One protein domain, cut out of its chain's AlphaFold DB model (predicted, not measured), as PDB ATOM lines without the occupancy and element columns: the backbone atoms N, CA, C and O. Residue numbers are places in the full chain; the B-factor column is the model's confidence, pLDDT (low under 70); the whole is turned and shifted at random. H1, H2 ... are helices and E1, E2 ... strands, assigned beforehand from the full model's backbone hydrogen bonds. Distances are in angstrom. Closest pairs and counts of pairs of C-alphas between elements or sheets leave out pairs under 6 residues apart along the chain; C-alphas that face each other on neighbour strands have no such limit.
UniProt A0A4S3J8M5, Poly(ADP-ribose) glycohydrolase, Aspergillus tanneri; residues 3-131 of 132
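AT A GLANCE: This is residues 3 to 131 of the 132 residues of the protein "Poly(ADP-ribose) glycohydrolase" of Aspergillus tanneri (UniProt A0A4S3J8M5). One helix, H2, lies in the middle, with H1 and the first part of H4 packed on it. A small two-strand sheet, E1 and E2, lies near H2, and the long H3 and the short H5 run nearly side by side on the far side of the domain from H1. The loop of residues 17 to 30 reaches away at one end of the longest axis. The 129 printed residues have five named helices and two named strands in the order H1 E1 H2 E2 H3 H4 H5, the strands parallel, and the class is mostly helix. The whole is compact, with a radius of gyration of the C-alphas of 15.1 A, and spans 52 by 35 by 32 A.

HOW THE PARTS SIT: H1, residues 3 to 16, touches H2, residues 45 to 58, at a steep tilt of 55 degrees, the same way; their closest C-alphas, of Tyr 13 and Ala 55, are 4.8 A apart. E1, residues 31 to 33, and E2, residues 64 to 66, are parallel neighbours at 25 degrees, with N 33 and O 65 at 2.9 A and N 65 and O 31 at 2.8 A, within hydrogen-bond range. E1, H2 and E2 form a strand-helix-strand unit, two parallel strands with a helix between, whose crossover is right-handed. H3, residues 70 to 90, is close to but not clearly touching H2; the closest C-alphas, of Gln 46 and Leu 80, are 7.8 A apart. H4, residues 97 to 112, touches H2 with residues 97 to 104 alone, closest at the C-alphas of Tyr 54 and Pro 97, 5.4 A, and runs opposite ways at 37 degrees, a tilt only just steep. H5, residues 124 to 130, touches H3, whose residues 83 to 87 alone take part, at a shallow tilt of 16 degrees, the same way; the closest C-alphas, of Phe 83 and Phe 125, are 6.4 A apart. H5 only just touches H2 and H4, with 3 pairs of C-alphas within 8 A each; the closest are those of Gln 46 and Ile 124, and of Val 103 and Val 128, both 6.4 A. H1 and H3 are apart, as are H3 and H4. In H1, H2, H3, H4 and H5 every O i to N i+4 pair is within hydrogen-bond range.

IN THESE COORDINATES: H1 begins at C-alpha 3, (-14.648, -7.900, 21.246), and is 19.6 A long from first to last C-alpha. E1 measures 6.4 A, H2 20.0 A and E2 6.5 A. H3, the longest helix, measures 30.3 A from C-alpha 70, (-40.159, 12.479, 24.067), to C-alpha 90. H4 measures 23.5 A, and H5 measures 9.9 A and ends at C-alpha 130, (-22.754, -2.170, 43.300).

THE WHOLE: The C-alphas of Arg 22 and Ala 116, the two farthest apart, are 52.4 A apart. The printed part has no cut. The links H1 to E1, E1 to H2 and H4 to H5 are long. The mean pLDDT of the printed part is 90.2, and residues 91 to 95 are under 70.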
ATOM      1  N   GLY A   3     -14.812  -8.781  22.409       72.75
ATOM      2  CA  GLY A   3     -14.648  -7.900  21.246       72.75
ATOM      3  C   GLY A   3     -15.821  -6.994  20.848       72.75
ATOM      4  O   GLY A   3     -15.592  -6.018  20.142       72.75
ATOM      5  N   TYR A   4     -17.066  -7.249  21.272       85.62
ATOM      6  CA  TYR A   4     -18.192  -6.369  20.904       85.62
ATOM      7  C   TYR A   4     -18.191  -5.050  21.683       85.62
ATOM      8  O   TYR A   4     -18.515  -4.006  21.112       85.62
ATOM      9  N   LEU A   5     -17.805  -5.084  22.965       90.88
ATOM     10  CA  LEU A   5     -17.660  -3.871  23.772       90.88
ATOM     11  C   LEU A   5     -16.474  -3.049  23.267       90.88
ATOM     12  O   LEU A   5     -16.629  -1.853  23.028       90.88
ATOM     13  N   ASP A   6     -15.342  -3.707  23.002       91.94
ATOM     14  CA  ASP A   6     -14.149  -3.072  22.429       91.94
ATOM     15  C   ASP A   6     -14.447  -2.433  21.067       91.94
ATOM     16  O   ASP A   6     -14.042  -1.303  20.798       91.94
ATOM     17  N   ARG A   7     -15.228  -3.111  20.216       94.44
ATOM     18  CA  ARG A   7     -15.650  -2.595  18.906       94.44
ATOM     19  C   ARG A   7     -16.465  -1.311  19.022       94.44
ATOM     20  O   ARG A   7     -16.244  -0.371  18.260       94.44
ATOM     21  N   GLU A   8     -17.427  -1.259  19.938       95.88
ATOM     22  CA  GLU A   8     -18.251  -0.062  20.138       95.88
ATOM     23  C   GLU A   8     -17.478   1.073  20.811       95.88
ATOM     24  O   GLU A   8     -17.644   2.228  20.414       95.88
ATOM     25  N   LEU A   9     -16.598   0.747  21.763       95.56
ATOM     26  CA  LEU A   9     -15.678   1.701  22.375       95.56
ATOM     27  C   LEU A   9     -14.763   2.323  21.321       95.56
ATOM     28  O   LEU A   9     -14.690   3.543  21.228       95.56
ATOM     29  N   MET A  10     -14.124   1.505  20.482       95.31
ATOM     30  CA  MET A  10     -13.225   1.976  19.429       95.31
ATOM     31  C   MET A  10     -13.957   2.853  18.411       95.31
ATOM     32  O   MET A  10     -13.428   3.879  17.981       95.31
ATOM     33  N   LYS A  11     -15.201   2.504  18.062       95.44
ATOM     34  CA  LYS A  11     -16.046   3.321  17.179       95.44
ATOM     35  C   LYS A  11     -16.308   4.708  17.772       95.44
ATOM     36  O   LYS A  11     -16.136   5.708  17.080       95.44
ATOM     37  N   ALA A  12     -16.711   4.771  19.042       96.44
ATOM     38  CA  ALA A  12     -16.969   6.036  19.730       96.44
ATOM     39  C   ALA A  12     -15.680   6.852  19.926       96.44
ATOM     40  O   ALA A  12     -15.650   8.033  19.594       96.44
ATOM     41  N   TYR A  13     -14.601   6.208  20.379       95.44
ATOM     42  CA  TYR A  13     -13.281   6.813  20.548       95.44
ATOM     43  C   TYR A  13     -12.780   7.447  19.251       95.44
ATOM     44  O   TYR A  13     -12.422   8.621  19.239       95.44
ATOM     45  N   THR A  14     -12.821   6.704  18.143       94.88
ATOM     46  CA  THR A  14     -12.375   7.200  16.833       94.88
ATOM     47  C   THR A  14     -13.113   8.482  16.450       94.88
ATOM     48  O   THR A  14     -12.485   9.444  16.016       94.88
ATOM     49  N   ALA A  15     -14.430   8.535  16.673       94.94
ATOM     50  CA  ALA A  15     -15.217   9.736  16.415       94.94
ATOM     51  C   ALA A  15     -14.821  10.897  17.346       94.94
ATOM     52  O   ALA A  15     -14.544  11.998  16.874       94.94
ATOM     53  N   PHE A  16     -14.731  10.652  18.653       94.81
ATOM     54  CA  PHE A  16     -14.427  11.680  19.657       94.81
ATOM     55  C   PHE A  16     -12.982  12.195  19.586       94.81
ATOM     56  O   PHE A  16     -12.684  13.277  20.084       94.81
ATOM     57  N   CYS A  17     -12.091  11.458  18.926       92.06
ATOM     58  CA  CYS A  17     -10.691  11.833  18.724       92.06
ATOM     59  C   CYS A  17     -10.393  12.405  17.343       92.06
ATOM     60  O   CYS A  17      -9.247  12.756  17.076       92.06
ATOM     61  N   SER A  18     -11.392  12.474  16.462       91.00
ATOM     62  CA  SER A  18     -11.192  12.835  15.055       91.00
ATOM     63  C   SER A  18     -10.829  14.307  14.831       91.00
ATOM     64  O   SER A  18     -10.411  14.677  13.733       91.00
ATOM     65  N   HIS A  19     -10.942  15.159  15.855       86.62
ATOM     66  CA  HIS A  19     -10.580  16.565  15.740       86.62
ATOM     67  C   HIS A  19      -9.060  16.780  15.809       86.62
ATOM     68  O   HIS A  19      -8.421  16.735  16.865       86.62
ATOM     69  N   CYS A  20      -8.485  17.069  14.644       76.81
ATOM     70  CA  CYS A  20      -7.076  17.397  14.470       76.81
ATOM     71  C   CYS A  20      -6.933  18.762  13.788       76.81
ATOM     72  O   CYS A  20      -7.611  19.052  12.803       76.81
ATOM     73  N   TYR A  21      -6.006  19.589  14.273       72.06
ATOM     74  CA  TYR A  21      -5.606  20.836  13.618       72.06
ATOM     75  C   TYR A  21      -4.093  20.830  13.408       72.06
ATOM     76  O   TYR A  21      -3.345  20.767  14.380       72.06
ATOM     77  N   ARG A  22      -3.631  20.900  12.150       77.00
ATOM     78  CA  ARG A  22      -2.195  20.862  11.787       77.00
ATOM     79  C   ARG A  22      -1.438  19.683  12.429       77.00
ATOM     80  O   ARG A  22      -0.358  19.867  12.976       77.00
ATOM     81  N   ASN A  23      -2.026  18.486  12.395       76.31
ATOM     82  CA  ASN A  23      -1.497  17.261  13.023       76.31
ATOM     83  C   ASN A  23      -1.383  17.301  14.561       76.31
ATOM     84  O   ASN A  23      -0.846  16.374  15.158       76.31
ATOM     85  N   ILE A  24      -1.934  18.328  15.214       77.50
ATOM     86  CA  ILE A  24      -2.073  18.390  16.669       77.50
ATOM     87  C   ILE A  24      -3.498  17.973  17.021       77.50
ATOM     88  O   ILE A  24      -4.473  18.576  16.558       77.50
ATOM     89  N   ARG A  25      -3.618  16.934  17.847       77.62
ATOM     90  CA  ARG A  25      -4.902  16.472  18.372       77.62
ATOM     91  C   ARG A  25      -5.466  17.534  19.310       77.62
ATOM     92  O   ARG A  25      -4.816  17.906  20.286       77.62
ATOM     93  N   LYS A  26      -6.667  18.024  19.007       86.44
ATOM     94  CA  LYS A  26      -7.396  18.973  19.851       86.44
ATOM     95  C   LYS A  26      -8.674  18.291  20.323       86.44
ATOM     96  O   LYS A  26      -9.496  17.957  19.478       86.44
ATOM     97  N   PRO A  27      -8.860  18.051  21.626       89.94
ATOM     98  CA  PRO A  27     -10.108  17.479  22.107       89.94
ATOM     99  C   PRO A  27     -11.293  18.394  21.786       89.94
ATOM    100  O   PRO A  27     -11.159  19.622  21.797       89.94
ATOM    101  N   TYR A  28     -12.456  17.806  21.510       93.62
ATOM    102  CA  TYR A  28     -13.697  18.574  21.458       93.62
ATOM    103  C   TYR A  28     -14.002  19.170  22.835       93.62
ATOM    104  O   TYR A  28     -13.778  18.520  23.854       93.62
ATOM    105  N   SER A  29     -14.571  20.377  22.869       93.88
ATOM    106  CA  SER A  29     -15.084  20.969  24.112       93.88
ATOM    107  C   SER A  29     -16.313  20.228  24.640       93.88
ATOM    108  O   SER A  29     -16.517  20.171  25.845       93.88
ATOM    109  N   PHE A  30     -17.116  19.642  23.755       95.81
ATOM    110  CA  PHE A  30     -18.212  18.740  24.093       95.81
ATOM    111  C   PHE A  30     -18.545  17.846  22.896       95.81
ATOM    112  O   PHE A  30     -18.219  18.176  21.753       95.81
ATOM    113  N   VAL A  31     -19.248  16.741  23.138       96.00
ATOM    114  CA  VAL A  31     -19.862  15.919  22.083       96.00
ATOM    115  C   VAL A  31     -21.372  15.860  22.272       96.00
ATOM    116  O   VAL A  31     -21.858  15.602  23.370       96.00
ATOM    117  N   THR A  32     -22.121  16.088  21.197       96.31
ATOM    118  CA  THR A  32     -23.582  15.955  21.191       96.31
ATOM    119  C   THR A  32     -23.960  14.597  20.620       96.31
ATOM    120  O   THR A  32     -23.568  14.270  19.499       96.31
ATOM    121  N   ILE A  33     -24.711  13.796  21.371       94.81
ATOM    122  CA  ILE A  33     -25.072  12.424  20.994       94.81
ATOM    123  C   ILE A  33     -26.529  12.105  21.341       94.81
ATOM    124  O   ILE A  33     -27.175  12.829  22.085       94.81
ATOM    125  N   GLY A  34     -27.048  11.000  20.811       93.62
ATOM    126  CA  GLY A  34     -28.338  10.429  21.209       93.62
ATOM    127  C   GLY A  34     -28.197   8.965  21.623       93.62
ATOM    128  O   GLY A  34     -27.091   8.479  21.879       93.62
ATOM    129  N   LEU A  35     -29.313   8.234  21.613       93.00
ATOM    130  CA  LEU A  35     -29.385   6.797  21.914       93.00
ATOM    131  C   LEU A  35     -28.798   5.927  20.781       93.00
ATOM    132  O   LEU A  35     -29.499   5.165  20.107       93.00
ATOM    133  N   SER A  36     -27.495   6.084  20.529       88.50
ATOM    134  CA  SER A  36     -26.782   5.483  19.399       88.50
ATOM    135  C   SER A  36     -26.881   3.957  19.409       88.50
ATOM    136  O   SER A  36     -26.286   3.271  20.240       88.50
ATOM    137  N   GLY A  37     -27.612   3.418  18.433       92.62
ATOM    138  CA  GLY A  37     -27.796   1.979  18.279       92.62
ATOM    139  C   GLY A  37     -28.823   1.351  19.222       92.62
ATOM    140  O   GLY A  37     -28.853   0.130  19.294       92.62
ATOM    141  N   CYS A  38     -29.649   2.129  19.932       94.25
ATOM    142  CA  CYS A  38     -30.602   1.584  20.913       94.25
ATOM    143  C   CYS A  38     -32.044   1.430  20.414       94.25
ATOM    144  O   CYS A  38     -32.816   0.717  21.037       94.25
ATOM    145  N   GLY A  39     -32.415   2.098  19.318       90.62
ATOM    146  CA  GLY A  39     -33.733   1.948  18.690       90.62
ATOM    147  C   GLY A  39     -33.776   0.721  17.780       90.62
ATOM    148  O   GLY A  39     -33.738  -0.412  18.244       90.62
ATOM    149  N   ALA A  40     -33.762   0.945  16.466       93.81
ATOM    150  CA  ALA A  40     -33.829  -0.121  15.458       93.81
ATOM    151  C   ALA A  40     -32.760  -1.227  15.607       93.81
ATOM    152  O   ALA A  40     -32.985  -2.357  15.193       93.81
ATOM    153  N   PHE A  41     -31.603  -0.913  16.200       93.56
ATOM    154  CA  PHE A  41     -30.505  -1.867  16.395       93.56
ATOM    155  C   PHE A  41     -30.547  -2.613  17.742       93.56
ATOM    156  O   PHE A  41     -29.671  -3.436  17.994       93.56
ATOM    157  N   GLY A  42     -31.520  -2.327  18.616       93.81
ATOM    158  CA  GLY A  42     -31.762  -3.088  19.850       93.81
ATOM    159  C   GLY A  42     -30.662  -3.019  20.918       93.81
ATOM    160  O   GLY A  42     -30.641  -3.830  21.839       93.81
ATOM    161  N   GLY A  43     -29.717  -2.084  20.817       94.44
ATOM    162  CA  GLY A  43     -28.654  -1.914  21.801       94.44
ATOM    163  C   GLY A  43     -29.169  -1.407  23.148       94.44
ATOM    164  O   GLY A  43     -30.033  -0.538  23.228       94.44
ATOM    165  N   ASN A  44     -28.578  -1.883  24.240       95.56
ATOM    166  CA  ASN A  44     -28.943  -1.416  25.571       95.56
ATOM    167  C   ASN A  44     -28.459   0.030  25.820       95.56
ATOM    168  O   ASN A  44     -27.266   0.320  25.709       95.56
ATOM    169  N   ARG A  45     -29.383   0.929  26.181       95.75
ATOM    170  CA  ARG A  45     -29.108   2.363  26.396       95.75
ATOM    171  C   ARG A  45     -28.147   2.655  27.551       95.75
ATOM    172  O   ARG A  45     -27.307   3.539  27.413       95.75
ATOM    173  N   GLN A  46     -28.200   1.886  28.637       96.25
ATOM    174  CA  GLN A  46     -27.309   2.061  29.788       96.25
ATOM    175  C   GLN A  46     -25.883   1.592  29.464       96.25
ATOM    176  O   GLN A  46     -24.916   2.308  29.719       96.25
ATOM    177  N   VAL A  47     -25.749   0.436  28.802       95.75
ATOM    178  CA  VAL A  47     -24.456  -0.070  28.305       95.75
ATOM    179  C   VAL A  47     -23.830   0.925  27.326       95.75
ATOM    180  O   VAL A  47     -22.659   1.276  27.465       95.75
ATOM    181  N   LYS A  48     -24.603   1.419  26.348       96.31
ATOM    182  CA  LYS A  48     -24.121   2.416  25.381       96.31
ATOM    183  C   LYS A  48     -23.678   3.705  26.061       96.31
ATOM    184  O   LYS A  48     -22.625   4.221  25.691       96.31
ATOM    185  N   ALA A  49     -24.419   4.174  27.063       95.69
ATOM    186  CA  ALA A  49     -24.052   5.380  27.786       95.69
ATOM    187  C   ALA A  49     -22.720   5.232  28.527       95.69
ATOM    188  O   ALA A  49     -21.866   6.104  28.399       95.69
ATOM    189  N   ILE A  50     -22.484   4.108  29.211       95.31
ATOM    190  CA  ILE A  50     -21.196   3.845  29.875       95.31
ATOM    191  C   ILE A  50     -20.051   3.783  28.855       95.31
ATOM    192  O   ILE A  50     -19.000   4.377  29.085       95.31
ATOM    193  N   ILE A  51     -20.249   3.120  27.708       95.75
ATOM    194  CA  ILE A  51     -19.240   3.064  26.634       95.75
ATOM    195  C   ILE A  51     -18.926   4.470  26.109       95.75
ATOM    196  O   ILE A  51     -17.761   4.806  25.914       95.75
ATOM    197  N   GLN A  52     -19.945   5.302  25.891       95.88
ATOM    198  CA  GLN A  52     -19.775   6.674  25.409       95.88
ATOM    199  C   GLN A  52     -19.088   7.563  26.453       95.88
ATOM    200  O   GLN A  52     -18.191   8.321  26.093       95.88
ATOM    201  N   CYS A  53     -19.433   7.430  27.737       93.88
ATOM    202  CA  CYS A  53     -18.729   8.094  28.837       93.88
ATOM    203  C   CYS A  53     -17.256   7.679  28.892       93.88
ATOM    204  O   CYS A  53     -16.382   8.541  28.994       93.88
ATOM    205  N   TYR A  54     -16.967   6.380  28.762       95.06
ATOM    206  CA  TYR A  54     -15.590   5.901  28.744       95.06
ATOM    207  C   TYR A  54     -14.823   6.467  27.549       95.06
ATOM    208  O   TYR A  54     -13.755   7.050  27.731       95.06
ATOM    209  N   ALA A  55     -15.404   6.375  26.350       95.75
ATOM    210  CA  ALA A  55     -14.828   6.911  25.125       95.75
ATOM    211  C   ALA A  55     -14.518   8.407  25.245       95.75
ATOM    212  O   ALA A  55     -13.422   8.823  24.879       95.75
ATOM    213  N   ALA A  56     -15.447   9.218  25.761       94.44
ATOM    214  CA  ALA A  56     -15.242  10.657  25.928       94.44
ATOM    215  C   ALA A  56     -14.084  10.946  26.885       94.44
ATOM    216  O   ALA A  56     -13.219  11.762  26.566       94.44
ATOM    217  N   SER A  57     -14.011  10.207  27.994       92.81
ATOM    218  CA  SER A  57     -12.951  10.383  28.979       92.81
ATOM    219  C   SER A  57     -11.562  10.068  28.411       92.81
ATOM    220  O   SER A  57     -10.684  10.924  28.459       92.81
ATOM    221  N   ILE A  58     -11.369   8.917  27.750       93.81
ATOM    222  CA  ILE A  58     -10.074   8.585  27.109       93.81
ATOM    223  C   ILE A  58      -9.771   9.447  25.868       93.81
ATOM    224  O   ILE A  58      -8.653   9.442  25.350       93.81
ATOM    225  N   SER A  59     -10.765  10.190  25.374       93.81
ATOM    226  CA  SER A  59     -10.618  11.172  24.295       93.81
ATOM    227  C   SER A  59     -10.317  12.585  24.802       93.81
ATOM    228  O   SER A  59     -10.111  13.476  23.978       93.81
ATOM    229  N   ASN A  60     -10.269  12.793  26.124       92.69
ATOM    230  CA  ASN A  60     -10.172  14.102  26.780       92.69
ATOM    231  C   ASN A  60     -11.316  15.066  26.411       92.69
ATOM    232  O   ASN A  60     -11.115  16.277  26.346       92.69
ATOM    233  N   VAL A  61     -12.515  14.538  26.152       94.75
ATOM    234  CA  VAL A  61     -13.725  15.340  25.930       94.75
ATOM    235  C   VAL A  61     -14.403  15.576  27.284       94.75
ATOM    236  O   VAL A  61     -14.841  14.605  27.906       94.75
ATOM    237  N   PRO A  62     -14.508  16.828  27.759       91.88
ATOM    238  CA  PRO A  62     -14.933  17.104  29.130       91.88
ATOM    239  C   PRO A  62     -16.454  17.028  29.326       91.88
ATOM    240  O   PRO A  62     -16.912  16.907  30.457       91.88
ATOM    241  N   GLU A  63     -17.246  17.089  28.251       94.38
ATOM    242  CA  GLU A  63     -18.706  17.132  28.337       94.38
ATOM    243  C   GLU A  63     -19.378  16.288  27.240       94.38
ATOM    244  O   GLU A  63     -19.024  16.354  26.059       94.38
ATOM    245  N   ILE A  64     -20.400  15.519  27.626       94.94
ATOM    246  CA  ILE A  64     -21.318  14.834  26.709       94.94
ATOM    247  C   ILE A  64     -22.708  15.451  26.868       94.94
ATOM    248  O   ILE A  64     -23.248  15.489  27.971       94.94
ATOM    249  N   ARG A  65     -23.322  15.862  25.757       95.56
ATOM    250  CA  ARG A  65     -24.693  16.381  25.704       95.56
ATOM    251  C   ARG A  65     -25.602  15.376  25.015       95.56
ATOM    252  O   ARG A  65     -25.447  15.113  23.824       95.56
ATOM    253  N   TYR A  66     -26.558  14.823  25.755       94.94
ATOM    254  CA  TYR A  66     -27.561  13.923  25.189       94.94
ATOM    255  C   TYR A  66     -28.739  14.700  24.604       94.94
ATOM    256  O   TYR A  66     -29.352  15.526  25.278       94.94
ATOM    257  N   VAL A  67     -29.089  14.387  23.359       94.81
ATOM    258  CA  VAL A  67     -30.324  14.818  22.702       94.81
ATOM    259  C   VAL A  67     -31.349  13.706  22.867       94.81
ATOM    260  O   VAL A  67     -31.180  12.610  22.329       94.81
ATOM    261  N   LEU A  68     -32.395  13.993  23.640       93.81
ATOM    262  CA  LEU A  68     -33.434  13.043  24.027       93.81
ATOM    263  C   LEU A  68     -34.796  13.586  23.587       93.81
ATOM    264  O   LEU A  68     -35.163  14.711  23.923       93.81
ATOM    265  N   GLY A  69     -35.531  12.792  22.812       90.94
ATOM    266  CA  GLY A  69     -36.842  13.132  22.267       90.94
ATOM    267  C   GLY A  69     -37.967  12.351  22.943       90.94
ATOM    268  O   GLY A  69     -37.979  11.122  22.920       90.94
ATOM    269  N   GLY A  70     -38.945  13.067  23.499       92.81
ATOM    270  CA  GLY A  70     -40.159  12.479  24.067       92.81
ATOM    271  C   GLY A  70     -40.042  12.035  25.529       92.81
ATOM    272  O   GLY A  70     -38.978  12.079  26.148       92.81
ATOM    273  N   ALA A  71     -41.180  11.623  26.093       92.62
ATOM    274  CA  ALA A  71     -41.306  11.308  27.515       92.62
ATOM    275  C   ALA A  71     -40.440  10.112  27.944       92.62
ATOM    276  O   ALA A  71     -39.781  10.178  28.976       92.62
ATOM    277  N   GLU A  72     -40.381   9.050  27.135       89.75
ATOM    278  CA  GLU A  72     -39.582   7.860  27.453       89.75
ATOM    279  C   GLU A  72     -38.082   8.179  27.512       89.75
ATOM    280  O   GLU A  72     -37.386   7.794  28.450       89.75
ATOM    281  N   GLN A  73     -37.570   8.938  26.539       92.88
ATOM    282  CA  GLN A  73     -36.154   9.297  26.524       92.88
ATOM    283  C   GLN A  73     -35.813  10.283  27.642       92.88
ATOM    284  O   GLN A  73     -34.712  10.213  28.183       92.88
ATOM    285  N   LYS A  74     -36.754  11.144  28.056       93.50
ATOM    286  CA  LYS A  74     -36.586  11.986  29.248       93.50
ATOM    287  C   LYS A  74     -36.374  11.145  30.510       93.50
ATOM    288  O   LYS A  74     -35.449  11.439  31.258       93.50
ATOM    289  N   VAL A  75     -37.157  10.078  30.707       94.56
ATOM    290  CA  VAL A  75     -36.978   9.157  31.847       94.56
ATOM    291  C   VAL A  75     -35.562   8.577  31.862       94.56
ATOM    292  O   VAL A  75     -34.924   8.543  32.910       94.56
ATOM    293  N   PHE A  76     -35.037   8.187  30.698       95.06
ATOM    294  CA  PHE A  76     -33.646   7.744  30.595       95.06
ATOM    295  C   PHE A  76     -32.637   8.859  30.918       95.06
ATOM    296  O   PHE A  76     -31.627   8.600  31.565       95.06
ATOM    297  N   GLY A  77     -32.895  10.099  30.501       95.44
ATOM    298  CA  GLY A  77     -32.058  11.247  30.864       95.44
ATOM    299  C   GLY A  77     -31.991  11.469  32.377       95.44
ATOM    300  O   GLY A  77     -30.906  11.644  32.931       95.44
ATOM    301  N   ASP A  78     -33.136  11.392  33.057       95.88
ATOM    302  CA  ASP A  78     -33.226  11.508  34.516       95.88
ATOM    303  C   ASP A  78     -32.493  10.352  35.220       95.88
ATOM    304  O   ASP A  78     -31.781  10.550  36.210       95.88
ATOM    305  N   GLU A  79     -32.619   9.141  34.679       96.31
ATOM    306  CA  GLU A  79     -31.902   7.953  35.136       96.31
ATOM    307  C   GLU A  79     -30.378   8.097  34.982       96.31
ATOM    308  O   GLU A  79     -29.636   7.856  35.938       96.31
ATOM    309  N   LEU A  80     -29.905   8.537  33.814       95.62
ATOM    310  CA  LEU A  80     -28.487   8.760  33.543       95.62
ATOM    311  C   LEU A  80     -27.906   9.831  34.472       95.62
ATOM    312  O   LEU A  80     -26.841   9.629  35.050       95.62
ATOM    313  N   ASN A  81     -28.622  10.939  34.678       94.75
ATOM    314  CA  ASN A  81     -28.207  11.985  35.611       94.75
ATOM    315  C   ASN A  81     -28.072  11.448  37.041       94.75
ATOM    316  O   ASN A  81     -27.086  11.737  37.723       94.75
ATOM    317  N   ARG A  82     -29.020  10.616  37.492       95.94
ATOM    318  CA  ARG A  82     -28.938   9.964  38.806       95.94
ATOM    319  C   ARG A  82     -27.730   9.034  38.901       95.94
ATOM    320  O   ARG A  82     -27.035   9.054  39.915       95.94
ATOM    321  N   PHE A  83     -27.471   8.239  37.865       94.75
ATOM    322  CA  PHE A  83     -26.311   7.351  37.804       94.75
ATOM    323  C   PHE A  83     -24.993   8.130  37.897       94.75
ATOM    324  O   PHE A  83     -24.170   7.824  38.757       94.75
ATOM    325  N   ILE A  84     -24.819   9.181  37.087       91.56
ATOM    326  CA  ILE A  84     -23.617  10.028  37.111       91.56
ATOM    327  C   ILE A  84     -23.451  10.712  38.473       91.56
ATOM    328  O   ILE A  84     -22.360  10.668  39.042       91.56
ATOM    329  N   GLY A  85     -24.524  11.269  39.045       91.62
ATOM    330  CA  GLY A  85     -24.477  11.887  40.373       91.62
ATOM    331  C   GLY A  85     -24.068  10.901  41.474       91.62
ATOM    332  O   GLY A  85     -23.289  11.244  42.364       91.62
ATOM    333  N   ARG A  86     -24.526   9.644  41.392       91.62
ATOM    334  CA  ARG A  86     -24.110   8.574  42.316       91.62
ATOM    335  C   ARG A  86     -22.673   8.123  42.095       91.62
ATOM    336  O   ARG A  86     -21.982   7.859  43.073       91.62
ATOM    337  N   LEU A  87     -22.198   8.053  40.853       88.12
ATOM    338  CA  LEU A  87     -20.788   7.766  40.578       88.12
ATOM    339  C   LEU A  87     -19.877   8.833  41.186       88.12
ATOM    340  O   LEU A  87     -18.887   8.499  41.837       88.12
ATOM    341  N   GLN A  88     -20.238  10.105  41.024       85.12
ATOM    342  CA  GLN A  88     -19.486  11.227  41.581       85.12
ATOM    343  C   GLN A  88     -19.471  11.212  43.115       85.12
ATOM    344  O   GLN A  88     -18.442  11.504  43.714       85.12
ATOM    345  N   SER A  89     -20.577  10.835  43.770       83.88
ATOM    346  CA  SER A  89     -20.633  10.773  45.239       83.88
ATOM    347  C   SER A  89     -19.955   9.533  45.832       83.88
ATOM    348  O   SER A  89     -19.362   9.607  46.909       83.88
ATOM    349  N   THR A  90     -20.020   8.399  45.131       76.06
ATOM    350  CA  THR A  90     -19.414   7.129  45.562       76.06
ATOM    351  C   THR A  90     -17.894   7.179  45.426       76.06
ATOM    352  O   THR A  90     -17.167   6.669  46.279       76.06
ATOM    353  N   THR A  91     -17.391   7.858  44.395       69.06
ATOM    354  CA  THR A  91     -15.957   7.935  44.126       69.06
ATOM    355  C   THR A  91     -15.389   9.254  44.652       69.06
ATOM    356  O   THR A  91     -15.349  10.257  43.954       69.06
ATOM    357  N   ARG A  92     -14.896   9.265  45.901       59.44
ATOM    358  CA  ARG A  92     -14.170  10.418  46.494       59.44
ATOM    359  C   ARG A  92     -12.822  10.736  45.808       59.44
ATOM    360  O   ARG A  92     -12.128  11.661  46.217       59.44
ATOM    361  N   ARG A  93     -12.423   9.938  44.815       57.84
ATOM    362  CA  ARG A  93     -11.246  10.092  43.944       57.84
ATOM    363  C   ARG A  93     -11.715  10.017  42.494       57.84
ATOM    364  O   ARG A  93     -12.770   9.439  42.248       57.84
ATOM    365  N   GLU A  94     -10.924  10.542  41.557       62.19
ATOM    366  CA  GLU A  94     -11.165  10.356  40.120       62.19
ATOM    367  C   GLU A  94     -11.410   8.870  39.829       62.19
ATOM    368  O   GLU A  94     -10.538   8.017  40.022       62.19
ATOM    369  N   LEU A  95     -12.646   8.541  39.444       69.56
ATOM    370  CA  LEU A  95     -12.989   7.198  39.012       69.56
ATOM    371  C   LEU A  95     -12.271   6.955  37.694       69.56
ATOM    372  O   LEU A  95     -12.633   7.553  36.686       69.56
ATOM    373  N   GLU A  96     -11.292   6.054  37.711       79.75
ATOM    374  CA  GLU A  96     -10.685   5.496  36.505       79.75
ATOM    375  C   GLU A  96     -11.807   5.005  35.571       79.75
ATOM    376  O   GLU A  96     -12.471   4.011  35.890       79.75
ATOM    377  N   PRO A  97     -12.035   5.659  34.418       83.19
ATOM    378  CA  PRO A  97     -13.101   5.303  33.478       83.19
ATOM    379  C   PRO A  97     -13.031   3.835  33.036       83.19
ATOM    380  O   PRO A  97     -14.045   3.201  32.745       83.19
ATOM    381  N   ARG A  98     -11.819   3.273  33.065       87.69
ATOM    382  CA  ARG A  98     -11.543   1.863  32.816       87.69
ATOM    383  C   ARG A  98     -12.282   0.928  33.777       87.69
ATOM    384  O   ARG A  98     -12.778  -0.097  33.330       87.69
ATOM    385  N   LYS A  99     -12.442   1.286  35.058       89.69
ATOM    386  CA  LYS A  99     -13.146   0.439  36.041       89.69
ATOM    387  C   LYS A  99     -14.608   0.204  35.665       89.69
ATOM    388  O   LYS A  99     -15.102  -0.910  35.810       89.69
ATOM    389  N   LEU A 100     -15.286   1.231  35.150       89.88
ATOM    390  CA  LEU A 100     -16.660   1.105  34.651       89.88
ATOM    391  C   LEU A 100     -16.730   0.125  33.478       89.88
ATOM    392  O   LEU A 100     -17.610  -0.734  33.428       89.88
ATOM    393  N   PHE A 101     -15.785   0.242  32.546       91.88
ATOM    394  CA  PHE A 101     -15.718  -0.631  31.383       91.88
ATOM    395  C   PHE A 101     -15.382  -2.077  31.762       91.88
ATOM    396  O   PHE A 101     -16.033  -2.998  31.276       91.88
ATOM    397  N   ASP A 102     -14.458  -2.292  32.699       92.75
ATOM    398  CA  ASP A 102     -14.099  -3.623  33.195       92.75
ATOM    399  C   ASP A 102     -15.299  -4.326  33.858       92.75
ATOM    400  O   ASP A 102     -15.483  -5.535  33.698       92.75
ATOM    401  N   VAL A 103     -16.174  -3.585  34.554       93.50
ATOM    402  CA  VAL A 103     -17.442  -4.135  35.067       93.50
ATOM    403  C   VAL A 103     -18.338  -4.614  33.920       93.50
ATOM    404  O   VAL A 103     -18.888  -5.711  34.010       93.50
ATOM    405  N   LEU A 104     -18.450  -3.854  32.824       93.75
ATOM    406  CA  LEU A 104     -19.211  -4.288  31.645       93.75
ATOM    407  C   LEU A 104     -18.599  -5.522  30.972       93.75
ATOM    408  O   LEU A 104     -19.337  -6.403  30.531       93.75
ATOM    409  N   VAL A 105     -17.269  -5.618  30.911       93.06
ATOM    410  CA  VAL A 105     -16.570  -6.793  30.365       93.06
ATOM    411  C   VAL A 105     -16.858  -8.038  31.210       93.06
ATOM    412  O   VAL A 105     -17.162  -9.103  30.660       93.06
ATOM    413  N   ARG A 106     -16.833  -7.909  32.545       92.44
ATOM    414  CA  ARG A 106     -17.221  -8.993  33.465       92.44
ATOM    415  C   ARG A 106     -18.682  -9.392  33.277       92.44
ATOM    416  O   ARG A 106     -18.954 -10.574  33.087       92.44
ATOM    417  N   LEU A 107     -19.596  -8.424  33.214       92.38
ATOM    418  CA  LEU A 107     -21.014  -8.677  32.953       92.38
ATOM    419  C   LEU A 107     -21.235  -9.417  31.624       92.38
ATOM    420  O   LEU A 107     -21.976 -10.395  31.571       92.38
ATOM    421  N   GLY A 108     -20.565  -8.994  30.548       90.56
ATOM    422  CA  GLY A 108     -20.646  -9.668  29.251       90.56
ATOM    423  C   GLY A 108     -20.158 -11.119  29.307       90.56
ATOM    424  O   GLY A 108     -20.747 -11.993  28.670       90.56
ATOM    425  N   THR A 109     -19.122 -11.384  30.105       90.00
ATOM    426  CA  THR A 109     -18.610 -12.739  30.358       90.00
ATOM    427  C   THR A 109     -19.619 -13.578  31.147       90.00
ATOM    428  O   THR A 109     -19.875 -14.727  30.796       90.00
ATOM    429  N   ASP A 110     -20.242 -13.001  32.173       90.69
ATOM    430  CA  ASP A 110     -21.248 -13.670  33.001       90.69
ATOM    431  C   ASP A 110     -22.500 -14.057  32.202       90.69
ATOM    432  O   ASP A 110     -22.994 -15.178  32.345       90.69
ATOM    433  N   ILE A 111     -22.959 -13.174  31.307       88.62
ATOM    434  CA  ILE A 111     -24.071 -13.443  30.382       88.62
ATOM    435  C   ILE A 111     -23.729 -14.604  29.441       88.62
ATOM    436  O   ILE A 111     -24.536 -15.513  29.264       88.62
ATOM    437  N   GLN A 112     -22.531 -14.607  28.850       86.75
ATOM    438  CA  GLN A 112     -22.108 -15.661  27.913       86.75
ATOM    439  C   GLN A 112     -21.973 -17.026  28.579       86.75
ATOM    440  O   GLN A 112     -22.252 -18.045  27.956       86.75
ATOM    441  N   ASN A 113     -21.570 -17.034  29.846       89.75
ATOM    442  CA  ASN A 113     -21.462 -18.247  30.645       89.75
ATOM    443  C   ASN A 113     -22.813 -18.700  31.226       89.75
ATOM    444  O   ASN A 113     -22.847 -19.673  31.974       89.75
ATOM    445  N   GLY A 114     -23.915 -18.001  30.924       87.50
ATOM    446  CA  GLY A 114     -25.255 -18.370  31.379       87.50
ATOM    447  C   GLY A 114     -25.434 -18.282  32.894       87.50
ATOM    448  O   GLY A 114     -26.196 -19.061  33.467       87.50
ATOM    449  N   LYS A 115     -24.725 -17.371  33.576       87.69
ATOM    450  CA  LYS A 115     -24.886 -17.211  35.026       87.69
ATOM    451  C   LYS A 115     -26.305 -16.743  35.361       87.69
ATOM    452  O   LYS A 115     -26.818 -15.807  34.757       87.69
ATOM    453  N   ALA A 116     -26.901 -17.345  36.389       73.12
ATOM    454  CA  ALA A 116     -28.264 -17.029  36.823       73.12
ATOM    455  C   ALA A 116     -28.424 -15.611  37.413       73.12
ATOM    456  O   ALA A 116     -29.524 -15.072  37.431       73.12
ATOM    457  N   ALA A 117     -27.337 -15.004  37.898       80.00
ATOM    458  CA  ALA A 117     -27.344 -13.715  38.593       80.00
ATOM    459  C   ALA A 117     -26.907 -12.547  37.685       80.00
ATOM    460  O   ALA A 117     -25.996 -11.795  38.031       80.00
ATOM    461  N   VAL A 118     -27.532 -12.408  36.513       87.19
ATOM    462  CA  VAL A 118     -27.341 -11.242  35.633       87.19
ATOM    463  C   VAL A 118     -28.461 -10.215  35.858       87.19
ATOM    464  O   VAL A 118     -29.612 -10.613  36.047       87.19
ATOM    465  N   PRO A 119     -28.159  -8.903  35.882       92.31
ATOM    466  CA  PRO A 119     -29.166  -7.857  36.053       92.31
ATOM    467  C   PRO A 119     -30.158  -7.838  34.889       92.31
ATOM    468  O   PRO A 119     -29.828  -8.234  33.765       92.31
ATOM    469  N   LYS A 120     -31.362  -7.307  35.132       91.69
ATOM    470  CA  LYS A 120     -32.290  -7.002  34.037       91.69
ATOM    471  C   LYS A 120     -31.718  -5.911  33.119       91.69
ATOM    472  O   LYS A 120     -30.840  -5.149  33.537       91.69
ATOM    473  N   PRO A 121     -32.212  -5.788  31.872       88.25
ATOM    474  CA  PRO A 121     -31.708  -4.794  30.921       88.25
ATOM    475  C   PRO A 121     -31.746  -3.339  31.423       88.25
ATOM    476  O   PRO A 121     -30.933  -2.527  30.995       88.25
ATOM    477  N   ASP A 122     -32.671  -2.997  32.309       91.69
ATOM    478  CA  ASP A 122     -32.850  -1.677  32.918       91.69
ATOM    479  C   ASP A 122     -32.144  -1.519  34.279       91.69
ATOM    480  O   ASP A 122     -32.207  -0.459  34.893       91.69
ATOM    481  N   GLU A 123     -31.409  -2.532  34.741       94.81
ATOM    482  CA  GLU A 123     -30.738  -2.544  36.049       94.81
ATOM    483  C   GLU A 123     -29.198  -2.480  35.936       94.81
ATOM    484  O   GLU A 123     -28.484  -2.654  36.928       94.81
ATOM    485  N   ILE A 124     -28.649  -2.215  34.744       95.75
ATOM    486  CA  ILE A 124     -27.198  -2.218  34.484       95.75
ATOM    487  C   ILE A 124     -26.489  -1.105  35.259       95.75
ATOM    488  O   ILE A 124     -25.428  -1.348  35.830       95.75
ATOM    489  N   PHE A 125     -27.062   0.098  35.334       95.56
ATOM    490  CA  PHE A 125     -26.497   1.185  36.144       95.56
ATOM    491  C   PHE A 125     -26.380   0.809  37.627       95.56
ATOM    492  O   PHE A 125     -25.333   1.035  38.236       95.56
ATOM    493  N   GLU A 126     -27.413   0.186  38.201       94.56
ATOM    494  CA  GLU A 126     -27.392  -0.271  39.595       94.56
ATOM    495  C   GLU A 126     -26.389  -1.402  39.811       94.56
ATOM    496  O   GLU A 126     -25.664  -1.408  40.807       94.56
ATOM    497  N   TYR A 127     -26.317  -2.344  38.872       94.19
ATOM    498  CA  TYR A 127     -25.324  -3.410  38.897       94.19
ATOM    499  C   TYR A 127     -23.901  -2.849  38.883       94.19
ATOM    500  O   TYR A 127     -23.063  -3.274  39.681       94.19
ATOM    501  N   VAL A 128     -23.633  -1.865  38.019       92.88
ATOM    502  CA  VAL A 128     -22.320  -1.225  37.926       92.88
ATOM    503  C   VAL A 128     -21.972  -0.525  39.229       92.88
ATOM    504  O   VAL A 128     -20.905  -0.786  39.770       92.88
ATOM    505  N   LEU A 129     -22.882   0.279  39.784       91.88
ATOM    506  CA  LEU A 129     -22.658   0.981  41.052       91.88
ATOM    507  C   LEU A 129     -22.373   0.033  42.225       91.88
ATOM    508  O   LEU A 129     -21.564   0.369  43.080       91.88
ATOM    509  N   LYS A 130     -23.010  -1.143  42.270       91.06
ATOM    510  CA  LYS A 130     -22.754  -2.170  43.300       91.06
ATOM    511  C   LYS A 130     -21.439  -2.928  43.100       91.06
ATOM    512  O   LYS A 130     -20.993  -3.607  44.018       91.06
ATOM    513  N   SER A 131     -20.867  -2.863  41.900       89.94
ATOM    514  CA  SER A 131     -19.678  -3.623  41.494       89.94
ATOM    515  C   SER A 131     -18.390  -2.785  41.466       89.94
ATOM    516  O   SER A 131     -17.341  -3.309  41.066       89.94
TER     517      SER A 131